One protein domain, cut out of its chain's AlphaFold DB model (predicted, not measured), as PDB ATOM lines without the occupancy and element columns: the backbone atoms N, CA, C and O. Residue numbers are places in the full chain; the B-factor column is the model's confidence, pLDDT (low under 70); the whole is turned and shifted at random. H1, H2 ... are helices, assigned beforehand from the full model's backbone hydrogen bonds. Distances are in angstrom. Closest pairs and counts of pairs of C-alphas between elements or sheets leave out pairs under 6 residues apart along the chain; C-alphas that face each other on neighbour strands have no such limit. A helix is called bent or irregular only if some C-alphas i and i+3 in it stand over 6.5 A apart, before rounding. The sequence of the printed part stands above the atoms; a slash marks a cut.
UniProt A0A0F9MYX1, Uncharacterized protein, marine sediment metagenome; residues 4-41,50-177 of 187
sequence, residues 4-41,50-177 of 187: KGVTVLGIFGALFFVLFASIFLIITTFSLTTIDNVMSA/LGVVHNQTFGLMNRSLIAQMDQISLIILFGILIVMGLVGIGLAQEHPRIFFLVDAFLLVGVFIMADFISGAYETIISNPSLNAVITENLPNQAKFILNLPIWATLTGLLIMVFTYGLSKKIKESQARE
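What this domain is: This is residues 4 to 41 and 50 to 177 of the 187 residues of an uncharacterized protein of marine sediment metagenome (UniProt A0A0F9MYX1). The model is a long rod of helices: H2b, H3 and H6 form an up-and-down bundle, each running against the one before, and long H1 runs beside H3. H2a, the other arm of bent H2, angles from the bundle to the end of H1; residues 128 to 132 of short H4 and 172 to 177 of H6 stick out. The printed part has 166 residues with six named helices, H1 to H6 in order, and no named strand: all helix. It is loose, radius of gyration of the C-alphas 20.2 A, spanning 71 by 35 by 18 A.

How they stand to each other: H2, residues 50 to 91, was assigned as one helix by its hydrogen bonds but is bent: C-alphas 67 and 70 are 7.4 A apart, and arms H2a, residues 50 to 67, and H2b, residues 70 to 91, stand at a steep tilt of 57 degrees. H2b and the hub H3, residues 96 to 125, form a hairpin at a shallow tilt of 5 degrees; their closest C-alphas, Leu 91 and Phe 99, are 5.4 A apart. H6, residues 148 to 177, touches H3 opposite ways at a shallow 22 degrees, closest C-alphas Ala 114 and Pro 149, 4.7 A. H1, residues 4 to 39, touches H3 with residues 11 to 25 alone, the same way, closest C-alphas Val 18 and Gly 109, 6.3 A. H5, residues 140 to 146, touches H3, closest C-alphas Ser 118 and Leu 146, 4.8 A. H4, residues 128 to 134, is irregular, C-alphas 129 and 132 being 7.0 A apart, and only just touches H3, only at the corner, with 3 pairs of C-alphas within 8 A, closest Ile 125 and Asn 131, 6.3 A. Every O i to N i+4 pair is within hydrogen-bond range in H1, H2b, H5 and H6; 13 of 14 are in H2a, 25 of 26 in H3 and 1 of 3 in H4, beside 2 of 4 O i to N i+3 pairs.

Where its parts are: H1 measures 51.8 A from C-alpha 4 at (19.040, -8.732, 15.391), H2b 31.6 A, H3 42.7 A, and H6 43.3 A to C-alpha 177 at (26.062, -19.894, -5.509).

The domain as a whole: The farthest C-alphas, Leu 50 and Glu 177, are 72.9 A apart. Residues 42 to 49 are not printed; C-alphas 41 and 50 are 8.2 A apart across the cut. The links printed whole are tight. Mean pLDDT of the printed part is 73.7; residues under 70 include 50 to 70 and 127 to 142.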
ATOM      1  N   LYS A   4      17.962  -9.683  15.075       60.84
ATOM      2  CA  LYS A   4      19.040  -8.732  15.391       60.84
ATOM      3  C   LYS A   4      19.014  -8.240  16.842       60.84
ATOM      4  O   LYS A   4      20.064  -8.068  17.447       60.84
ATOM      5  N   GLY A   5      17.827  -8.044  17.420       65.62
ATOM      6  CA  GLY A   5      17.690  -7.569  18.803       65.62
ATOM      7  C   GLY A   5      18.101  -8.621  19.834       65.62
ATOM      8  O   GLY A   5      18.722  -8.287  20.836       65.62
ATOM      9  N   VAL A   6      17.807  -9.894  19.557       70.44
ATOM     10  CA  VAL A   6      18.157 -11.020  20.438       70.44
ATOM     11  C   VAL A   6      19.668 -11.250  20.455       70.44
ATOM     12  O   VAL A   6      20.242 -11.426  21.525       70.44
ATOM     13  N   THR A   7      20.325 -11.172  19.294       70.25
ATOM     14  CA  THR A   7      21.783 -11.316  19.190       70.25
ATOM     15  C   THR A   7      22.515 -10.204  19.945       70.25
ATOM     16  O   THR A   7      23.415 -10.490  20.729       70.25
ATOM     17  N   VAL A   8      22.098  -8.941  19.786       71.94
ATOM     18  CA  VAL A   8      22.717  -7.802  20.493       71.94
ATOM     19  C   VAL A   8      22.542  -7.910  22.010       71.94
ATOM     20  O   VAL A   8      23.507  -7.706  22.745       71.94
ATOM     21  N   LEU A   9      21.348  -8.284  22.485       74.31
ATOM     22  CA  LEU A   9      21.092  -8.537  23.910       74.31
ATOM     23  C   LEU A   9      21.942  -9.690  24.455       74.31
ATOM     24  O   LEU A   9      22.475  -9.578  25.554       74.31
ATOM     25  N   GLY A  10      22.110 -10.768  23.684       74.12
ATOM     26  CA  GLY A  10      22.961 -11.897  24.060       74.12
ATOM     27  C   GLY A  10      24.431 -11.507  24.212       74.12
ATOM     28  O   GLY A  10      25.080 -11.922  25.165       74.12
ATOM     29  N   ILE A  11      24.942 -10.651  23.325       69.62
ATOM     30  CA  ILE A  11      26.331 -10.169  23.375       69.62
ATOM     31  C   ILE A  11      26.555  -9.242  24.562       69.62
ATOM     32  O   ILE A  11      27.533  -9.402  25.289       69.62
ATOM     33  N   PHE A  12      25.636  -8.299  24.786       73.69
ATOM     34  CA  PHE A  12      25.679  -7.441  25.968       73.69
ATOM     35  C   PHE A  12      25.591  -8.262  27.254       73.69
ATOM     36  O   PHE A  12      26.341  -8.003  28.191       73.69
ATOM     37  N   GLY A  13      24.730  -9.282  27.281       78.12
ATOM     38  CA  GLY A  13      24.619 -10.220  28.395       78.12
ATOM     39  C   GLY A  13      25.908 -11.003  28.638       78.12
ATOM     40  O   GLY A  13      26.353 -11.089  29.777       78.12
ATOM     41  N   ALA A  14      26.548 -11.517  27.584       71.44
ATOM     42  CA  ALA A  14      27.811 -12.248  27.686       71.44
ATOM     43  C   ALA A  14      28.961 -11.356  28.185       71.44
ATOM     44  O   ALA A  14      29.686 -11.745  29.097       71.44
ATOM     45  N   LEU A  15      29.091 -10.138  27.645       70.88
ATOM     46  CA  LEU A  15      30.072  -9.151  28.109       70.88
ATOM     47  C   LEU A  15      29.842  -8.770  29.573       70.88
ATOM     48  O   LEU A  15      30.784  -8.758  30.364       70.88
ATOM     49  N   PHE A  16      28.590  -8.491  29.941       78.44
ATOM     50  CA  PHE A  16      28.225  -8.166  31.314       78.44
ATOM     51  C   PHE A  16      28.523  -9.328  32.262       78.44
ATOM     52  O   PHE A  16      29.073  -9.110  33.337       78.44
ATOM     53  N   PHE A  17      28.224 -10.563  31.854       78.31
ATOM     54  CA  PHE A  17      28.510 -11.759  32.636       78.31
ATOM     55  C   PHE A  17      30.013 -11.959  32.854       78.31
ATOM     56  O   PHE A  17      30.427 -12.193  33.981       78.31
ATOM     57  N   VAL A  18      30.837 -11.819  31.811       73.88
ATOM     58  CA  VAL A  18      32.300 -11.971  31.916       73.88
ATOM     59  C   VAL A  18      32.897 -10.894  32.817       73.88
ATOM     60  O   VAL A  18      33.723 -11.194  33.680       73.88
ATOM     61  N   LEU A  19      32.447  -9.647  32.667       73.56
ATOM     62  CA  LEU A  19      32.881  -8.539  33.512       73.56
ATOM     63  C   LEU A  19      32.451  -8.743  34.970       73.56
ATOM     64  O   LEU A  19      33.268  -8.599  35.877       73.56
ATOM     65  N   PHE A  20      31.199  -9.143  35.202       80.94
ATOM     66  CA  PHE A  20      30.685  -9.440  36.536       80.94
ATOM     67  C   PHE A  20      31.431 -10.611  37.183       80.94
ATOM     68  O   PHE A  20      31.855 -10.497  38.329       80.94
ATOM     69  N   ALA A  21      31.655 -11.702  36.447       73.88
ATOM     70  CA  ALA A  21      32.418 -12.856  36.913       73.88
ATOM     71  C   ALA A  21      33.861 -12.472  37.273       73.88
ATOM     72  O   ALA A  21      34.363 -12.906  38.306       73.88
ATOM     73  N   SER A  22      34.499 -11.609  36.473       69.06
ATOM     74  CA  SER A  22      35.858 -11.117  36.734       69.06
ATOM     75  C   SER A  22      35.921 -10.267  38.007       69.06
ATOM     76  O   SER A  22      36.772 -10.499  38.863       69.06
ATOM     77  N   ILE A  23      34.992  -9.318  38.179       75.56
ATOM     78  CA  ILE A  23      34.903  -8.488  39.393       75.56
ATOM     79  C   ILE A  23      34.615  -9.358  40.619       75.56
ATOM     80  O   ILE A  23      35.256  -9.197  41.657       75.56
ATOM     81  N   PHE A  24      33.676 -10.297  40.501       78.31
ATOM     82  CA  PHE A  24      33.326 -11.220  41.575       78.31
ATOM     83  C   PHE A  24      34.526 -12.072  42.002       78.31
ATOM     84  O   PHE A  24      34.758 -12.239  43.200       78.31
ATOM     85  N   LEU A  25      35.322 -12.554  41.041       72.12
ATOM     86  CA  LEU A  25      36.565 -13.273  41.312       72.12
ATOM     87  C   LEU A  25      37.555 -12.401  42.084       72.12
ATOM     88  O   LEU A  25      38.009 -12.816  43.143       72.12
ATOM     89  N   ILE A  26      37.825 -11.178  41.618       72.25
ATOM     90  CA  ILE A  26      38.748 -10.246  42.289       72.25
ATOM     91  C   ILE A  26      38.322 -10.000  43.743       72.25
ATOM     92  O   ILE A  26      39.145 -10.104  44.653       72.25
ATOM     93  N   ILE A  27      37.037  -9.710  43.978       74.75
ATOM     94  CA  ILE A  27      36.500  -9.462  45.326       74.75
ATOM     95  C   ILE A  27      36.630 -10.709  46.205       74.75
ATOM     96  O   ILE A  27      37.041 -10.607  47.363       74.75
ATOM     97  N   THR A  28      36.290 -11.881  45.668       72.50
ATOM     98  CA  THR A  28      36.367 -13.151  46.403       72.50
ATOM     99  C   THR A  28      37.810 -13.457  46.792       72.50
ATOM    100  O   THR A  28      38.081 -13.749  47.953       72.50
ATOM    101  N   THR A  29      38.751 -13.303  45.863       65.56
ATOM    102  CA  THR A  29      40.182 -13.514  46.102       65.56
ATOM    103  C   THR A  29      40.731 -12.557  47.145       65.56
ATOM    104  O   THR A  29      41.403 -12.982  48.085       65.56
ATOM    105  N   PHE A  30      40.414 -11.269  47.020       72.44
ATOM    106  CA  PHE A  30      40.835 -10.263  47.986       72.44
ATOM    107  C   PHE A  30      40.291 -10.570  49.388       72.44
ATOM    108  O   PHE A  30      41.026 -10.496  50.375       72.44
ATOM    109  N   SER A  31      39.024 -10.984  49.474       71.25
ATOM    110  CA  SER A  31      38.378 -11.357  50.736       71.25
ATOM    111  C   SER A  31      39.018 -12.595  51.358       71.25
ATOM    112  O   SER A  31      39.366 -12.561  52.533       71.25
ATOM    113  N   LEU A  32      39.235 -13.661  50.580       70.38
ATOM    114  CA  LEU A  32      39.870 -14.892  51.062       70.38
ATOM    115  C   LEU A  32      41.303 -14.644  51.536       70.38
ATOM    116  O   LEU A  32      41.669 -15.109  52.608       70.38
ATOM    117  N   THR A  33      42.078 -13.849  50.796       70.25
ATOM    118  CA  THR A  33      43.455 -13.491  51.177       70.25
ATOM    119  C   THR A  33      43.477 -12.671  52.467       70.25
ATOM    120  O   THR A  33      44.301 -12.897  53.347       70.25
ATOM    121  N   THR A  34      42.541 -11.732  52.620       72.50
ATOM    122  CA  THR A  34      42.417 -10.929  53.845       72.50
ATOM    123  C   THR A  34      42.012 -11.792  55.040       72.50
ATOM    124  O   THR A  34      42.583 -11.641  56.116       72.50
ATOM    125  N   ILE A  35      41.065 -12.718  54.857       70.69
ATOM    126  CA  ILE A  35      40.650 -13.670  55.896       70.69
ATOM    127  C   ILE A  35      41.831 -14.547  56.305       70.69
ATOM    128  O   ILE A  35      42.083 -14.684  57.498       70.69
ATOM    129  N   ASP A  36      42.578 -15.090  55.345       67.50
ATOM    130  CA  ASP A  36      43.728 -15.948  55.628       67.50
ATOM    131  C   ASP A  36      44.820 -15.187  56.394       67.50
ATOM    132  O   ASP A  36      45.319 -15.668  57.408       67.50
ATOM    133  N   ASN A  37      45.103 -13.939  56.010       72.62
ATOM    134  CA  ASN A  37      46.058 -13.073  56.711       72.62
ATOM    135  C   ASN A  37      45.631 -12.716  58.147       72.62
ATOM    136  O   ASN A  37      46.484 -12.520  59.008       72.62
ATOM    137  N   VAL A  38      44.328 -12.613  58.421       71.19
ATOM    138  CA  VAL A  38      43.811 -12.291  59.763       71.19
ATOM    139  C   VAL A  38      43.678 -13.546  60.631       71.19
ATOM    140  O   VAL A  38      43.947 -13.492  61.827       71.19
ATOM    141  N   MET A  39      43.278 -14.678  60.047       64.69
ATOM    142  CA  MET A  39      43.021 -15.933  60.766       64.69
ATOM    143  C   MET A  39      44.251 -16.825  60.945       64.69
ATOM    144  O   MET A  39      44.227 -17.725  61.782       64.69
ATOM    145  N   SER A  40      45.324 -16.581  60.194       61.56
ATOM    146  CA  SER A  40      46.634 -17.200  60.432       61.56
ATOM    147  C   SER A  40      47.382 -16.586  61.621       61.56
ATOM    148  O   SER A  40      48.401 -17.132  62.045       61.56
ATOM    149  N   ALA A  41      46.882 -15.487  62.198       59.94
ATOM    150  CA  ALA A  41      47.365 -14.996  63.479       59.94
ATOM    151  C   ALA A  41      46.993 -16.001  64.580       59.94
ATOM    152  O   ALA A  41      45.831 -16.388  64.704       59.94
ATOM    153  N   LEU A  50      42.435 -20.897  66.978       65.62
ATOM    154  CA  LEU A  50      41.770 -20.540  65.724       65.62
ATOM    155  C   LEU A  50      42.627 -20.898  64.505       65.62
ATOM    156  O   LEU A  50      42.067 -21.301  63.490       65.62
ATOM    157  N   GLY A  51      43.956 -20.875  64.628       65.94
ATOM    158  CA  GLY A  51      44.879 -21.349  63.599       65.94
ATOM    159  C   GLY A  51      44.737 -22.850  63.316       65.94
ATOM    160  O   GLY A  51      44.729 -23.263  62.156       65.94
ATOM    161  N   VAL A  52      44.538 -23.684  64.343       66.62
ATOM    162  CA  VAL A  52      44.348 -25.141  64.180       66.62
ATOM    163  C   VAL A  52      43.001 -25.461  63.530       66.62
ATOM    164  O   VAL A  52      42.952 -26.259  62.594       66.62
ATOM    165  N   VAL A  53      41.912 -24.821  63.968       68.00
ATOM    166  CA  VAL A  53      40.570 -25.030  63.384       68.00
ATOM    167  C   VAL A  53      40.485 -24.477  61.957       68.00
ATOM    168  O   VAL A  53      39.885 -25.109  61.080       68.00
ATOM    169  N   HIS A  54      41.139 -23.343  61.691       67.56
ATOM    170  CA  HIS A  54      41.284 -22.775  60.349       67.56
ATOM    171  C   HIS A  54      42.015 -23.740  59.419       67.56
ATOM    172  O   HIS A  54      41.501 -24.094  58.360       67.56
ATOM    173  N   ASN A  55      43.162 -24.265  59.847       67.31
ATOM    174  CA  ASN A  55      43.949 -25.198  59.043       67.31
ATOM    175  C   ASN A  55      43.221 -26.542  58.825       67.31
ATOM    176  O   ASN A  55      43.325 -27.150  57.762       67.31
ATOM    177  N   GLN A  56      42.414 -26.991  59.789       69.56
ATOM    178  CA  GLN A  56      41.577 -28.184  59.628       69.56
ATOM    179  C   GLN A  56      40.381 -27.966  58.692       69.56
ATOM    180  O   GLN A  56      39.966 -28.907  58.027       69.56
ATOM    181  N   THR A  57      39.846 -26.749  58.584       69.44
ATOM    182  CA  THR A  57      38.666 -26.472  57.745       69.44
ATOM    183  C   THR A  57      39.069 -25.937  56.374       69.44
ATOM    184  O   THR A  57      38.847 -26.575  55.342       69.44
ATOM    185  N   PHE A  58      39.725 -24.780  56.358       64.69
ATOM    186  CA  PHE A  58      40.177 -24.115  55.146       64.69
ATOM    187  C   PHE A  58      41.381 -24.823  54.533       64.69
ATOM    188  O   PHE A  58      41.456 -24.916  53.313       64.69
ATOM    189  N   GLY A  59      42.266 -25.421  55.336       63.41
ATOM    190  CA  GLY A  59      43.389 -26.204  54.809       63.41
ATOM    191  C   GLY A  59      42.951 -27.497  54.109       63.41
ATOM    192  O   GLY A  59      43.508 -27.835  53.063       63.41
ATOM    193  N   LEU A  60      41.918 -28.195  54.603       62.62
ATOM    194  CA  LEU A  60      41.335 -29.351  53.900       62.62
ATOM    195  C   LEU A  60      40.603 -28.938  52.621       62.62
ATOM    196  O   LEU A  60      40.771 -29.588  51.588       62.62
ATOM    197  N   MET A  61      39.838 -27.844  52.665       62.94
ATOM    198  CA  MET A  61      39.194 -27.282  51.477       62.94
ATOM    199  C   MET A  61      40.231 -26.896  50.416       62.94
ATOM    200  O   MET A  61      40.077 -27.257  49.251       62.94
ATOM    201  N   ASN A  62      41.328 -26.251  50.822       60.44
ATOM    202  CA  ASN A  62      42.397 -25.851  49.915       60.44
ATOM    203  C   ASN A  62      43.074 -27.082  49.286       60.44
ATOM    204  O   ASN A  62      43.221 -27.153  48.073       60.44
ATOM    205  N   ARG A  63      43.375 -28.125  50.076       61.88
ATOM    206  CA  ARG A  63      43.913 -29.407  49.566       61.88
ATOM    207  C   ARG A  63      42.969 -30.119  48.595       61.88
ATOM    208  O   ARG A  63      43.433 -30.685  47.609       61.88
ATOM    209  N   SER A  64      41.662 -30.090  48.850       63.81
ATOM    210  CA  SER A  64      40.660 -30.678  47.950       63.81
ATOM    211  C   SER A  64      40.535 -29.903  46.636       63.81
ATOM    212  O   SER A  64      40.393 -30.519  45.578       63.81
ATOM    213  N   LEU A  65      40.634 -28.571  46.692       59.62
ATOM    214  CA  LEU A  65      40.703 -27.730  45.503       59.62
ATOM    215  C   LEU A  65      41.972 -28.035  44.704       59.62
ATOM    216  O   LEU A  65      41.857 -28.281  43.510       59.62
ATOM    217  N   ILE A  66      43.137 -28.139  45.358       59.50
ATOM    218  CA  ILE A  66      44.429 -28.486  44.734       59.50
ATOM    219  C   ILE A  66      44.350 -29.804  43.967       59.50
ATOM    220  O   ILE A  66      44.739 -29.859  42.804       59.50
ATOM    221  N   ALA A  67      43.803 -30.853  44.584       66.06
ATOM    222  CA  ALA A  67      43.666 -32.159  43.938       66.06
ATOM    223  C   ALA A  67      42.783 -32.118  42.675       66.06
ATOM    224  O   ALA A  67      42.884 -32.994  41.822       66.06
ATOM    225  N   GLN A  68      41.924 -31.103  42.554       69.69
ATOM    226  CA  GLN A  68      41.033 -30.898  41.415       69.69
ATOM    227  C   GLN A  68      41.473 -29.742  40.506       69.69
ATOM    228  O   GLN A  68      40.827 -29.520  39.481       69.69
ATOM    229  N   MET A  69      42.557 -29.020  40.822       65.12
ATOM    230  CA  MET A  69      42.985 -27.843  40.056       65.12
ATOM    231  C   MET A  69      43.297 -28.197  38.608       65.12
ATOM    232  O   MET A  69      42.894 -27.451  37.722       65.12
ATOM    233  N   ASP A  70      43.920 -29.343  38.344       66.94
ATOM    234  CA  ASP A  70      44.196 -29.825  36.987       66.94
ATOM    235  C   ASP A  70      42.905 -29.989  36.170       66.94
ATOM    236  O   ASP A  70      42.796 -29.521  35.033       66.94
ATOM    237  N   GLN A  71      41.887 -30.609  36.769       75.19
ATOM    238  CA  GLN A  71      40.607 -30.857  36.115       75.19
ATOM    239  C   GLN A  71      39.808 -29.561  35.931       75.19
ATOM    240  O   GLN A  71      39.255 -29.328  34.857       75.19
ATOM    241  N   ILE A  72      39.790 -28.693  36.944       72.38
ATOM    242  CA  ILE A  72      39.139 -27.378  36.895       72.38
ATOM    243  C   ILE A  72      39.788 -26.510  35.810       72.38
ATOM    244  O   ILE A  72      39.086 -25.926  34.987       72.38
ATOM    245  N   SER A  73      41.120 -26.492  35.754       67.69
ATOM    246  CA  SER A  73      41.915 -25.774  34.755       67.69
ATOM    247  C   SER A  73      41.561 -26.200  33.332       67.69
ATOM    248  O   SER A  73      41.290 -25.355  32.479       67.69
ATOM    249  N   LEU A  74      41.509 -27.511  33.074       77.62
ATOM    250  CA  LEU A  74      41.140 -28.048  31.765       77.62
ATOM    251  C   LEU A  74      39.684 -27.743  31.401       77.62
ATOM    252  O   LEU A  74      39.421 -27.336  30.270       77.62
ATOM    253  N   ILE A  75      38.743 -27.899  32.338       80.06
ATOM    254  CA  ILE A  75      37.322 -27.591  32.112       80.06
ATOM    255  C   ILE A  75      37.139 -26.121  31.742       80.06
ATOM    256  O   ILE A  75      36.415 -25.813  30.796       80.06
ATOM    257  N   ILE A  76      37.807 -25.218  32.460       73.19
ATOM    258  CA  ILE A  76      37.749 -23.780  32.195       73.19
ATOM    259  C   ILE A  76      38.313 -23.487  30.809       73.19
ATOM    260  O   ILE A  76      37.649 -22.824  30.013       73.19
ATOM    261  N   LEU A  77      39.483 -24.041  30.481       75.75
ATOM    262  CA  LEU A  77      40.127 -23.819  29.190       75.75
ATOM    263  C   LEU A  77      39.233 -24.309  28.041       75.75
ATOM    264  O   LEU A  77      38.921 -23.528  27.149       75.75
ATOM    265  N   PHE A  78      38.711 -25.538  28.099       80.06
ATOM    266  CA  PHE A  78      37.767 -26.041  27.092       80.06
ATOM    267  C   PHE A  78      36.465 -25.237  27.027       80.06
ATOM    268  O   PHE A  78      35.973 -24.965  25.930       80.06
ATOM    269  N   GLY A  79      35.910 -24.834  28.171       78.69
ATOM    270  CA  GLY A  79      34.699 -24.016  28.227       78.69
ATOM    271  C   GLY A  79      34.880 -22.688  27.497       78.69
ATOM    272  O   GLY A  79      34.025 -22.282  26.710       78.69
ATOM    273  N   ILE A  80      36.035 -22.058  27.681       77.38
ATOM    274  CA  ILE A  80      36.403 -20.816  27.007       77.38
ATOM    275  C   ILE A  80      36.528 -21.018  25.496       77.38
ATOM    276  O   ILE A  80      35.964 -20.229  24.737       77.38
ATOM    277  N   LEU A  81      37.201 -22.087  25.054       80.38
ATOM    278  CA  LEU A  81      37.333 -22.391  23.624       80.38
ATOM    279  C   LEU A  81      35.958 -22.546  22.956       80.38
ATOM    280  O   LEU A  81      35.734 -22.032  21.860       80.38
ATOM    281  N   ILE A  82      35.023 -23.223  23.628       80.75
ATOM    282  CA  ILE A  82      33.660 -23.423  23.126       80.75
ATOM    283  C   ILE A  82      32.911 -22.091  23.053       80.75
ATOM    284  O   ILE A  82      32.297 -21.794  22.029       80.75
ATOM    285  N   VAL A  83      32.972 -21.272  24.108       79.94
ATOM    286  CA  VAL A  83      32.285 -19.973  24.148       79.94
ATOM    287  C   VAL A  83      32.817 -19.042  23.060       79.94
ATOM    288  O   VAL A  83      32.020 -18.512  22.286       79.94
ATOM    289  N   MET A  84      34.139 -18.890  22.937       80.94
ATOM    290  CA  MET A  84      34.758 -18.065  21.891       80.94
ATOM    291  C   MET A  84      34.426 -18.595  20.490       80.94
ATOM    292  O   MET A  84      34.079 -17.826  19.596       80.94
ATOM    293  N   GLY A  85      34.427 -19.919  20.308       79.25
ATOM    294  CA  GLY A  85      34.024 -20.561  19.057       79.25
ATOM    295  C   GLY A  85      32.579 -20.244  18.653       79.25
ATOM    296  O   GLY A  85      32.318 -19.842  17.517       79.25
ATOM    297  N   LEU A  86      31.635 -20.385  19.589       79.56
ATOM    298  CA  LEU A  86      30.212 -20.113  19.360       79.56
ATOM    299  C   LEU A  86      29.941 -18.630  19.097       79.56
ATOM    300  O   LEU A  86      29.209 -18.293  18.164       79.56
ATOM    301  N   VAL A  87      30.560 -17.748  19.886       77.75
ATOM    302  CA  VAL A  87      30.496 -16.295  19.681       77.75
ATOM    303  C   VAL A  87      31.048 -15.945  18.301       77.75
ATOM    304  O   VAL A  87      30.411 -15.191  17.563       77.75
ATOM    305  N   GLY A  88      32.168 -16.551  17.901       75.69
ATOM    306  CA  GLY A  88      32.783 -16.322  16.602       75.69
ATOM    307  C   GLY A  88      31.906 -16.715  15.424       75.69
ATOM    308  O   GLY A  88      31.730 -15.911  14.513       75.69
ATOM    309  N   ILE A  89      31.277 -17.890  15.453       76.06
ATOM    310  CA  ILE A  89      30.387 -18.325  14.364       76.06
ATOM    311  C   ILE A  89      29.179 -17.386  14.222       76.06
ATOM    312  O   ILE A  89      28.795 -17.049  13.101       76.06
ATOM    313  N   GLY A  90      28.597 -16.940  15.339       75.56
ATOM    314  CA  GLY A  90      27.418 -16.071  15.322       75.56
ATOM    315  C   GLY A  90      27.707 -14.634  14.881       75.56
ATOM    316  O   GLY A  90      26.921 -14.042  14.145       75.56
ATOM    317  N   LEU A  91      28.831 -14.056  15.317       74.75
ATOM    318  CA  LEU A  91      29.131 -12.633  15.117       74.75
ATOM    319  C   LEU A  91      30.038 -12.331  13.927       74.75
ATOM    320  O   LEU A  91      29.898 -11.267  13.314       74.75
ATOM    321  N   ALA A  92      30.969 -13.226  13.588       74.81
ATOM    322  CA  ALA A  92      31.983 -12.931  12.579       74.81
ATOM    323  C   ALA A  92      31.391 -12.783  11.165       74.81
ATOM    324  O   ALA A  92      31.946 -12.051  10.344       74.81
ATOM    325  N   GLN A  93      30.250 -13.422  10.880       71.88
ATOM    326  CA  GLN A  93      29.588 -13.353   9.570       71.88
ATOM    327  C   GLN A  93      28.872 -12.011   9.326       71.88
ATOM    328  O   GLN A  93      28.976 -11.429   8.233       71.88
ATOM    329  N   GLU A  94      28.160 -11.512  10.342       73.31
ATOM    330  CA  GLU A  94      27.327 -10.305  10.248       73.31
ATOM    331  C   GLU A  94      28.115  -9.026  10.559       73.31
ATOM    332  O   GLU A  94      28.014  -8.038   9.827       73.31
ATOM    333  N   HIS A  95      28.943  -9.043  11.608       79.81
ATOM    334  CA  HIS A  95      29.612  -7.854  12.133       79.81
ATOM    335  C   HIS A  95      31.079  -8.129  12.504       79.81
ATOM    336  O   HIS A  95      31.437  -8.105  13.683       79.81
ATOM    337  N   PRO A  96      31.979  -8.302  11.513       77.12
ATOM    338  CA  PRO A  96      33.366  -8.704  11.759       77.12
ATOM    339  C   PRO A  96      34.140  -7.718  12.645       77.12
ATOM    340  O   PRO A  96      34.968  -8.134  13.444       77.12
ATOM    341  N   ARG A  97      33.852  -6.410  12.562       75.56
ATOM    342  CA  ARG A  97      34.490  -5.400  13.430       75.56
ATOM    343  C   ARG A  97      34.084  -5.541  14.903       75.56
ATOM    344  O   ARG A  97      34.918  -5.348  15.777       75.56
ATOM    345  N   ILE A  98      32.816  -5.867  15.165       78.06
ATOM    346  CA  ILE A  98      32.290  -6.042  16.528       78.06
ATOM    347  C   ILE A  98      32.762  -7.381  17.093       78.06
ATOM    348  O   ILE A  98      33.125  -7.445  18.260       78.06
ATOM    349  N   PHE A  99      32.831  -8.416  16.251       83.25
ATOM    350  CA  PHE A  99      33.396  -9.714  16.607       83.25
ATOM    351  C   PHE A  99      34.794  -9.581  17.228       83.25
ATOM    352  O   PHE A  99      34.981 -10.015  18.357       83.25
ATOM    353  N   PHE A 100      35.735  -8.910  16.551       82.06
ATOM    354  CA  PHE A 100      37.095  -8.749  17.081       82.06
ATOM    355  C   PHE A 100      37.133  -8.024  18.431       82.06
ATOM    356  O   PHE A 100      37.925  -8.390  19.292       82.06
ATOM    357  N   LEU A 101      36.272  -7.019  18.632       82.56
ATOM    358  CA  LEU A 101      36.196  -6.292  19.899       82.56
ATOM    359  C   LEU A 101      35.675  -7.188  21.032       82.56
ATOM    360  O   LEU A 101      36.263  -7.219  22.109       82.56
ATOM    361  N   VAL A 102      34.581  -7.913  20.787       81.62
ATOM    362  CA  VAL A 102      33.964  -8.812  21.774       81.62
ATOM    363  C   VAL A 102      34.923  -9.941  22.134       81.62
ATOM    364  O   VAL A 102      35.119 -10.224  23.311       81.62
ATOM    365  N   ASP A 103      35.552 -10.548  21.135       82.31
ATOM    366  CA  ASP A 103      36.444 -11.686  21.323       82.31
ATOM    367  C   ASP A 103      37.759 -11.268  22.011       82.31
ATOM    368  O   ASP A 103      38.252 -11.978  22.882       82.31
ATOM    369  N   ALA A 104      38.264 -10.053  21.749       84.75
ATOM    370  CA  ALA A 104      39.371  -9.474  22.516       84.75
ATOM    371  C   ALA A 104      39.004  -9.235  23.992       84.75
ATOM    372  O   ALA A 104      39.800  -9.537  24.879       84.75
ATOM    373  N   PHE A 105      37.797  -8.733  24.276       83.06
ATOM    374  CA  PHE A 105      37.316  -8.571  25.654       83.06
ATOM    375  C   PHE A 105      37.154  -9.912  26.377       83.06
ATOM    376  O   PHE A 105      37.533 -10.029  27.542       83.06
ATOM    377  N   LEU A 106      36.620 -10.926  25.688       83.12
ATOM    378  CA  LEU A 106      36.538 -12.285  26.219       83.12
ATOM    379  C   LEU A 106      37.929 -12.823  26.539       83.12
ATOM    380  O   LEU A 106      38.138 -13.323  27.638       83.12
ATOM    381  N   LEU A 107      38.893 -12.643  25.634       86.94
ATOM    382  CA  LEU A 107      40.271 -13.080  25.833       86.94
ATOM    383  C   LEU A 107      40.913 -12.412  27.061       86.94
ATOM    384  O   LEU A 107      41.599 -13.079  27.828       86.94
ATOM    385  N   VAL A 108      40.646 -11.126  27.308       85.38
ATOM    386  CA  VAL A 108      41.109 -10.443  28.530       85.38
ATOM    387  C   VAL A 108      40.490 -11.060  29.788       85.38
ATOM    388  O   VAL A 108      41.207 -11.325  30.751       85.38
ATOM    389  N   GLY A 109      39.181 -11.332  29.794       79.88
ATOM    390  CA  GLY A 109      38.524 -11.982  30.938       79.88
ATOM    391  C   GLY A 109      39.079 -13.383  31.211       79.88
ATOM    392  O   GLY A 109      39.346 -13.754  32.353       79.88
ATOM    393  N   VAL A 110      39.333 -14.132  30.142       82.25
ATOM    394  CA  VAL A 110      39.990 -15.442  30.168       82.25
ATOM    395  C   VAL A 110      41.392 -15.353  30.751       82.25
ATOM    396  O   VAL A 110      41.750 -16.166  31.599       82.25
ATOM    397  N   PHE A 111      42.175 -14.368  30.315       86.25
ATOM    398  CA  PHE A 111      43.524 -14.144  30.812       86.25
ATOM    399  C   PHE A 111      43.522 -13.889  32.321       86.25
ATOM    400  O   PHE A 111      44.275 -14.535  33.038       86.25
ATOM    401  N   ILE A 112      42.629 -13.023  32.813       82.88
ATOM    402  CA  ILE A 112      42.491 -12.732  34.250       82.88
ATOM    403  C   ILE A 112      42.131 -14.000  35.036       82.88
ATOM    404  O   ILE A 112      42.699 -14.269  36.092       82.88
ATOM    405  N   MET A 113      41.198 -14.805  34.524       77.75
ATOM    406  CA  MET A 113      40.794 -16.052  35.178       77.75
ATOM    407  C   MET A 113      41.927 -17.084  35.197       77.75
ATOM    408  O   MET A 113      42.133 -17.767  36.198       77.75
ATOM    409  N   ALA A 114      42.680 -17.180  34.103       84.81
ATOM    410  CA  ALA A 114      43.841 -18.046  34.003       84.81
ATOM    411  C   ALA A 114      44.975 -17.609  34.941       84.81
ATOM    412  O   ALA A 114      45.604 -18.460  35.570       84.81
ATOM    413  N   ASP A 115      45.209 -16.301  35.054       84.56
ATOM    414  CA  ASP A 115      46.210 -15.704  35.945       84.56
ATOM    415  C   ASP A 115      45.883 -16.010  37.403       84.56
ATOM    416  O   ASP A 115      46.738 -16.475  38.152       84.56
ATOM    417  N   PHE A 116      44.607 -15.903  37.770       78.00
ATOM    418  CA  PHE A 116      44.143 -16.282  39.097       78.00
ATOM    419  C   PHE A 116      44.421 -17.757  39.430       78.00
ATOM    420  O   PHE A 116      44.943 -18.058  40.504       78.00
ATOM    421  N   ILE A 117      44.102 -18.682  38.520       78.88
ATOM    422  CA  ILE A 117      44.353 -20.118  38.731       78.88
ATOM    423  C   ILE A 117      45.855 -20.384  38.875       78.88
ATOM    424  O   ILE A 117      46.269 -21.127  39.765       78.88
ATOM    425  N   SER A 118      46.663 -19.754  38.020       84.25
ATOM    426  CA  SER A 118      48.119 -19.864  38.062       84.25
ATOM    427  C   SER A 118      48.689 -19.341  39.382       84.25
ATOM    428  O   SER A 118      49.455 -20.043  40.038       84.25
ATOM    429  N   GLY A 119      48.265 -18.154  39.826       81.31
ATOM    430  CA  GLY A 119      48.717 -17.546  41.079       81.31
ATOM    431  C   GLY A 119      48.283 -18.332  42.320       81.31
ATOM    432  O   GLY A 119      49.060 -18.485  43.268       81.31
ATOM    433  N   ALA A 120      47.076 -18.907  42.304       74.50
ATOM    434  CA  ALA A 120      46.635 -19.834  43.346       74.50
ATOM    435  C   ALA A 120      47.556 -21.065  43.406       74.50
ATOM    436  O   ALA A 120      47.994 -21.458  44.487       74.50
ATOM    437  N   TYR A 121      47.913 -21.632  42.250       75.62
ATOM    438  CA  TYR A 121      48.814 -22.780  42.169       75.62
ATOM    439  C   TYR A 121      50.233 -22.437  42.651       75.62
ATOM    440  O   TYR A 121      50.826 -23.200  43.413       75.62
ATOM    441  N   GLU A 122      50.762 -21.270  42.270       77.88
ATOM    442  CA  GLU A 122      52.083 -20.779  42.689       77.88
ATOM    443  C   GLU A 122      52.178 -20.592  44.211       77.88
ATOM    444  O   GLU A 122      53.113 -21.071  44.861       77.88
ATOM    445  N   THR A 123      51.157 -19.971  44.807       72.19
ATOM    446  CA  THR A 123      51.064 -19.783  46.263       72.19
ATOM    447  C   THR A 123      51.137 -21.124  46.995       72.19
ATOM    448  O   THR A 123      51.783 -21.252  48.033       72.19
ATOM    449  N   ILE A 124      50.533 -22.162  46.422       68.06
ATOM    450  CA  ILE A 124      50.466 -23.494  47.019       68.06
ATOM    451  C   ILE A 124      51.803 -24.237  46.908       68.06
ATOM    452  O   ILE A 124      52.267 -24.791  47.906       68.06
ATOM    453  N   ILE A 125      52.442 -24.246  45.733       71.69
ATOM    454  CA  ILE A 125      53.739 -24.927  45.549       71.69
ATOM    455  C   ILE A 125      54.874 -24.234  46.312       71.69
ATOM    456  O   ILE A 125      55.840 -24.887  46.699       71.69
ATOM    457  N   SER A 126      54.753 -22.927  46.558       70.62
ATOM    458  CA  SER A 126      55.728 -22.165  47.342       70.62
ATOM    459  C   SER A 126      55.647 -22.447  48.850       70.62
ATOM    460  O   SER A 126      56.551 -22.057  49.592       70.62
ATOM    461  N   ASN A 127      54.615 -23.166  49.321       66.56
ATOM    462  CA  ASN A 127      54.463 -23.507  50.732       66.56
ATOM    463  C   ASN A 127      55.546 -24.521  51.177       66.56
ATOM    464  O   ASN A 127      55.539 -25.671  50.721       66.56
ATOM    465  N   PRO A 128      56.434 -24.158  52.127       60.62
ATOM    466  CA  PRO A 128      57.540 -25.009  52.581       60.62
ATOM    467  C   PRO A 128      57.101 -26.385  53.099       60.62
ATOM    468  O   PRO A 128      57.840 -27.359  52.976       60.62
ATOM    469  N   SER A 129      55.880 -26.475  53.632       60.41
ATOM    470  CA  SER A 129      55.291 -27.693  54.211       60.41
ATOM    471  C   SER A 129      54.921 -28.747  53.162       60.41
ATOM    472  O   SER A 129      54.798 -29.926  53.483       60.41
ATOM    473  N   LEU A 130      54.704 -28.320  51.915       54.19
ATOM    474  CA  LEU A 130      54.317 -29.169  50.782       54.19
ATOM    475  C   LEU A 130      55.467 -29.363  49.785       54.19
ATOM    476  O   LEU A 130      55.446 -30.299  48.988       54.19
ATOM    477  N   ASN A 131      56.495 -28.515  49.870       50.56
ATOM    478  CA  ASN A 131      57.634 -28.479  48.959       50.56
ATOM    479  C   ASN A 131      58.361 -29.838  48.877       50.56
ATOM    480  O   ASN A 131      58.631 -30.324  47.785       50.56
ATOM    481  N   ALA A 132      58.542 -30.527  50.013       52.78
ATOM    482  CA  ALA A 132      59.197 -31.840  50.070       52.78
ATOM    483  C   ALA A 132      58.442 -32.971  49.336       52.78
ATOM    484  O   ALA A 132      59.061 -33.947  48.929       52.78
ATOM    485  N   VAL A 133      57.121 -32.853  49.149       53.38
ATOM    486  CA  VAL A 133      56.297 -33.841  48.420       53.38
ATOM    487  C   VAL A 133      56.211 -33.499  46.926       53.38
ATOM    488  O   VAL A 133      56.032 -34.381  46.088       53.38
ATOM    489  N   ILE A 134      56.355 -32.217  46.582       54.12
ATOM    490  CA  ILE A 134      56.109 -31.683  45.238       54.12
ATOM    491  C   ILE A 134      57.393 -31.648  44.386       54.12
ATOM    492  O   ILE A 134      57.325 -31.893  43.182       54.12
ATOM    493  N   THR A 135      58.575 -31.411  44.970       53.84
ATOM    494  CA  THR A 135      59.835 -31.270  44.206       53.84
ATOM    495  C   THR A 135      60.356 -32.558  43.578       53.84
ATOM    496  O   THR A 135      61.086 -32.486  42.594       53.84
ATOM    497  N   GLU A 136      59.988 -33.728  44.101       52.50
ATOM    498  CA  GLU A 136      60.486 -35.010  43.581       52.50
ATOM    499  C   GLU A 136      59.663 -35.540  42.394       52.50
ATOM    500  O   GLU A 136      60.158 -36.341  41.607       52.50
ATOM    501  N   ASN A 137      58.426 -35.058  42.219       53.12
ATOM    502  CA  ASN A 137      57.479 -35.572  41.226       53.12
ATOM    503  C   ASN A 137      56.719 -34.473  40.489       53.12
ATOM    504  O   ASN A 137      55.624 -34.744  40.013       53.12
ATOM    505  N   LEU A 138      57.252 -33.249  40.407       56.09
ATOM    506  CA  LEU A 138      56.576 -32.107  39.787       56.09
ATOM    507  C   LEU A 138      56.223 -32.465  38.329       56.09
ATOM    508  O   LEU A 138      57.100 -32.431  37.456       56.09
ATOM    509  N   PRO A 139      54.973 -32.883  38.038       60.38
ATOM    510  CA  PRO A 139      54.664 -33.470  36.750       60.38
ATOM    511  C   PRO A 139      54.716 -32.350  35.717       60.38
ATOM    512  O   PRO A 139      54.460 -31.187  36.030       60.38
ATOM    513  N   ASN A 140      54.971 -32.678  34.452       59.94
ATOM    514  CA  ASN A 140      54.888 -31.693  33.364       59.94
ATOM    515  C   ASN A 140      53.544 -30.916  33.348       59.94
ATOM    516  O   ASN A 140      53.485 -29.808  32.822       59.94
ATOM    517  N   GLN A 141      52.496 -31.462  33.972       62.22
ATOM    518  CA  GLN A 141      51.183 -30.842  34.188       62.22
ATOM    519  C   GLN A 141      51.233 -29.587  35.081       62.22
ATOM    520  O   GLN A 141      50.561 -28.603  34.794       62.22
ATOM    521  N   ALA A 142      52.097 -29.546  36.095       67.88
ATOM    522  CA  ALA A 142      52.247 -28.379  36.963       67.88
ATOM    523  C   ALA A 142      52.816 -27.165  36.204       67.88
ATOM    524  O   ALA A 142      52.369 -26.033  36.385       67.88
ATOM    525  N   LYS A 143      53.751 -27.404  35.271       73.62
ATOM    526  CA  LYS A 143      54.272 -26.357  34.372       73.62
ATOM    527  C   LYS A 143      53.206 -25.827  33.416       73.62
ATOM    528  O   LYS A 143      53.296 -24.676  32.995       73.62
ATOM    529  N   PHE A 144      52.219 -26.647  33.055       77.75
ATOM    530  CA  PHE A 144      51.095 -26.213  32.228       77.75
ATOM    531  C   PHE A 144      50.187 -25.244  32.992       77.75
ATOM    532  O   PHE A 144      49.850 -24.197  32.448       77.75
ATOM    533  N   ILE A 145      49.870 -25.539  34.256       80.44
ATOM    534  CA  ILE A 145      49.007 -24.694  35.098       80.44
ATOM    535  C   ILE A 145      49.680 -23.363  35.445       80.44
ATOM    536  O   ILE A 145      49.054 -22.315  35.333       80.44
ATOM    537  N   LEU A 146      50.978 -23.380  35.756       83.31
ATOM    538  CA  LEU A 146      51.769 -22.161  35.990       83.31
ATOM    539  C   LEU A 146      51.866 -21.241  34.762       83.31
ATOM    540  O   LEU A 146      52.153 -20.057  34.880       83.31
ATOM    541  N   ASN A 147      51.671 -21.788  33.561       86.88
ATOM    542  CA  ASN A 147      51.700 -21.025  32.313       86.88
ATOM    543  C   ASN A 147      50.320 -20.963  31.650       86.88
ATOM    544  O   ASN A 147      50.207 -20.641  30.465       86.88
ATOM    545  N   LEU A 148      49.258 -21.262  32.399       85.44
ATOM    546  CA  LEU A 148      47.891 -21.280  31.894       85.44
ATOM    547  C   LEU A 148      47.461 -19.943  31.265       85.44
ATOM    548  O   LEU A 148      46.823 -19.999  30.214       85.44
ATOM    549  N   PRO A 149      47.865 -18.754  31.769       88.69
ATOM    550  CA  PRO A 149      47.540 -17.477  31.119       88.69
ATOM    551  C   PRO A 149      48.087 -17.379  29.697       88.69
ATOM    552  O   PRO A 149      47.402 -16.916  28.780       88.69
ATOM    553  N   ILE A 150      49.312 -17.869  29.493       89.62
ATOM    554  CA  ILE A 150      49.979 -17.880  28.190       89.62
ATOM    555  C   ILE A 150      49.255 -18.854  27.257       89.62
ATOM    556  O   ILE A 150      48.888 -18.482  26.140       89.62
ATOM    557  N   TRP A 151      48.990 -20.081  27.716       87.75
ATOM    558  CA  TRP A 151      48.302 -21.096  26.913       87.75
ATOM    559  C   TRP A 151      46.865 -20.701  26.562       87.75
ATOM    560  O   TRP A 151      46.440 -20.892  25.422       87.75
ATOM    561  N   ALA A 152      46.129 -20.097  27.493       87.44
ATOM    562  CA  ALA A 152      44.777 -19.602  27.261       87.44
ATOM    563  C   ALA A 152      44.765 -18.442  26.249       87.44
ATOM    564  O   ALA A 152      43.932 -18.414  25.346       87.44
ATOM    565  N   THR A 153      45.745 -17.536  26.322       89.94
ATOM    566  CA  THR A 153      45.890 -16.430  25.360       89.94
ATOM    567  C   THR A 153      46.221 -16.934  23.960       89.94
ATOM    568  O   THR A 153      45.596 -16.516  22.986       89.94
ATOM    569  N   LEU A 154      47.181 -17.858  23.845       90.88
ATOM    570  CA  LEU A 154      47.582 -18.433  22.559       90.88
ATOM    571  C   LEU A 154      46.438 -19.212  21.907       90.88
ATOM    572  O   LEU A 154      46.176 -19.043  20.717       90.88
ATOM    573  N   THR A 155      45.736 -20.042  22.678       88.88
ATOM    574  CA  THR A 155      44.595 -20.810  22.162       88.88
ATOM    575  C   THR A 155      43.414 -19.907  21.803       88.88
ATOM    576  O   THR A 155      42.819 -20.101  20.743       88.88
ATOM    577  N   GLY A 156      43.133 -18.865  22.595       87.69
ATOM    578  CA  GLY A 156      42.131 -17.844  22.275       87.69
ATOM    579  C   GLY A 156      42.435 -17.100  20.971       87.69
ATOM    580  O   GLY A 156      41.570 -16.991  20.104       87.69
ATOM    581  N   LEU A 157      43.685 -16.669  20.771       89.75
ATOM    582  CA  LEU A 157      44.128 -16.041  19.519       89.75
ATOM    583  C   LEU A 157      43.989 -16.979  18.315       89.75
ATOM    584  O   LEU A 157      43.518 -16.563  17.256       89.75
ATOM    585  N   LEU A 158      44.372 -18.250  18.466       90.50
ATOM    586  CA  LEU A 158      44.213 -19.246  17.405       90.50
ATOM    587  C   LEU A 158      42.739 -19.429  17.028       90.50
ATOM    588  O   LEU A 158      42.419 -19.456  15.839       90.50
ATOM    589  N   ILE A 159      41.838 -19.499  18.012       88.88
ATOM    590  CA  ILE A 159      40.395 -19.599  17.765       88.88
ATOM    591  C   ILE A 159      39.859 -18.361  17.064       88.88
ATOM    592  O   ILE A 159      39.094 -18.517  16.113       88.88
ATOM    593  N   MET A 160      40.273 -17.162  17.474       87.25
ATOM    594  CA  MET A 160      39.863 -15.910  16.834       87.25
ATOM    595  C   MET A 160      40.204 -15.920  15.337       87.25
ATOM    596  O   MET A 160      39.360 -15.633  14.484       87.25
ATOM    597  N   VAL A 161      41.435 -16.314  14.994       87.44
ATOM    598  CA  VAL A 161      41.884 -16.414  13.596       87.44
ATOM    599  C   VAL A 161      41.097 -17.491  12.845       87.44
ATOM    600  O   VAL A 161      40.657 -17.266  11.714       87.44
ATOM    601  N   PHE A 162      40.886 -18.652  13.470       87.88
ATOM    602  CA  PHE A 162      40.218 -19.789  12.842       87.88
ATOM    603  C   PHE A 162      38.728 -19.525  12.581       87.88
ATOM    604  O   PHE A 162      38.238 -19.758  11.476       87.88
ATOM    605  N   THR A 163      38.010 -18.978  13.564       85.69
ATOM    606  CA  THR A 163      36.586 -18.620  13.437       85.69
ATOM    607  C   THR A 163      36.369 -17.493  12.436       85.69
ATOM    608  O   THR A 163      35.427 -17.561  11.639       85.69
ATOM    609  N   TYR A 164      37.261 -16.499  12.395       83.75
ATOM    610  CA  TYR A 164      37.215 -15.454  11.376       83.75
ATOM    611  C   TYR A 164      37.454 -16.015   9.965       83.75
ATOM    612  O   TYR A 164      36.682 -15.737   9.043       83.75
ATOM    613  N   GLY A 165      38.489 -16.847   9.798       83.00
ATOM    614  CA  GLY A 165      38.826 -17.477   8.520       83.00
ATOM    615  C   GLY A 165      37.697 -18.358   7.978       83.00
ATOM    616  O   GLY A 165      37.329 -18.241   6.806       83.00
ATOM    617  N   LEU A 166      37.090 -19.181   8.838       81.94
ATOM    618  CA  LEU A 166      35.919 -19.992   8.493       81.94
ATOM    619  C   LEU A 166      34.726 -19.130   8.067       81.94
ATOM    620  O   LEU A 166      34.117 -19.384   7.027       81.94
ATOM    621  N   SER A 167      34.419 -18.084   8.831       79.19
ATOM    622  CA  SER A 167      33.265 -17.218   8.570       79.19
ATOM    623  C   SER A 167      33.380 -16.463   7.246       79.19
ATOM    624  O   SER A 167      32.394 -16.327   6.521       79.19
ATOM    625  N   LYS A 168      34.591 -16.018   6.881       76.50
ATOM    626  CA  LYS A 168      34.847 -15.381   5.583       76.50
ATOM    627  C   LYS A 168      34.604 -16.349   4.420       76.50
ATOM    628  O   LYS A 168      33.930 -15.984   3.459       76.50
ATOM    629  N   LYS A 169      35.096 -17.588   4.532       73.69
ATOM    630  CA  LYS A 169      34.954 -18.614   3.487       73.69
ATOM    631  C   LYS A 169      33.487 -18.977   3.225       73.69
ATOM    632  O   LYS A 169      33.092 -19.110   2.072       73.69
ATOM    633  N   ILE A 170      32.670 -19.072   4.278       73.56
ATOM    634  CA  ILE A 170      31.226 -19.349   4.163       73.56
ATOM    635  C   ILE A 170      30.517 -18.235   3.379       73.56
ATOM    636  O   ILE A 170      29.733 -18.513   2.472       73.56
ATOM    637  N   LYS A 171      30.836 -16.971   3.681       69.69
ATOM    638  CA  LYS A 171      30.239 -15.808   3.011       69.69
ATOM    639  C   LYS A 171      30.605 -15.732   1.525       69.69
ATOM    640  O   LYS A 171      29.766 -15.378   0.703       69.69
ATOM    641  N   GLU A 172      31.840 -16.088   1.176       70.88
ATOM    642  CA  GLU A 172      32.302 -16.147  -0.218       70.88
ATOM    643  C   GLU A 172      31.645 -17.288  -1.011       70.88
ATOM    644  O   GLU A 172      31.297 -17.089  -2.175       70.88
ATOM    645  N   SER A 173      31.426 -18.458  -0.398       67.56
ATOM    646  CA  SER A 173      30.703 -19.571  -1.035       67.56
ATOM    647  C   SER A 173      29.243 -19.221  -1.335       67.56
ATOM    648  O   SER A 173      28.804 -19.411  -2.467       67.56
ATOM    649  N   GLN A 174      28.521 -18.622  -0.383       66.56
ATOM    650  CA  GLN A 174      27.129 -18.195  -0.599       66.56
ATOM    651  C   GLN A 174      27.002 -17.123  -1.690       66.56
ATOM    652  O   GLN A 174      26.050 -17.128  -2.467       66.56
ATOM    653  N   ALA A 175      27.979 -16.216  -1.784       66.50
ATOM    654  CA  ALA A 175      28.007 -15.211  -2.842       66.50
ATOM    655  C   ALA A 175      28.233 -15.821  -4.239       66.50
ATOM    656  O   ALA A 175      27.763 -15.259  -5.221       66.50
ATOM    657  N   ARG A 176      28.938 -16.955  -4.351       65.56
ATOM    658  CA  ARG A 176      29.175 -17.635  -5.636       65.56
ATOM    659  C   ARG A 176      27.967 -18.444  -6.105       65.56
ATOM    660  O   ARG A 176      27.640 -18.374  -7.285       65.56
ATOM    661  N   GLU A 177      27.294 -19.149  -5.199       65.56
ATOM    662  CA  GLU A 177      26.062 -19.894  -5.509       65.56
ATOM    663  C   GLU A 177      24.923 -18.949  -5.909       65.56
ATOM    664  O   GLU A 177      24.302 -19.138  -6.951       65.56
TER     665      GLU A 177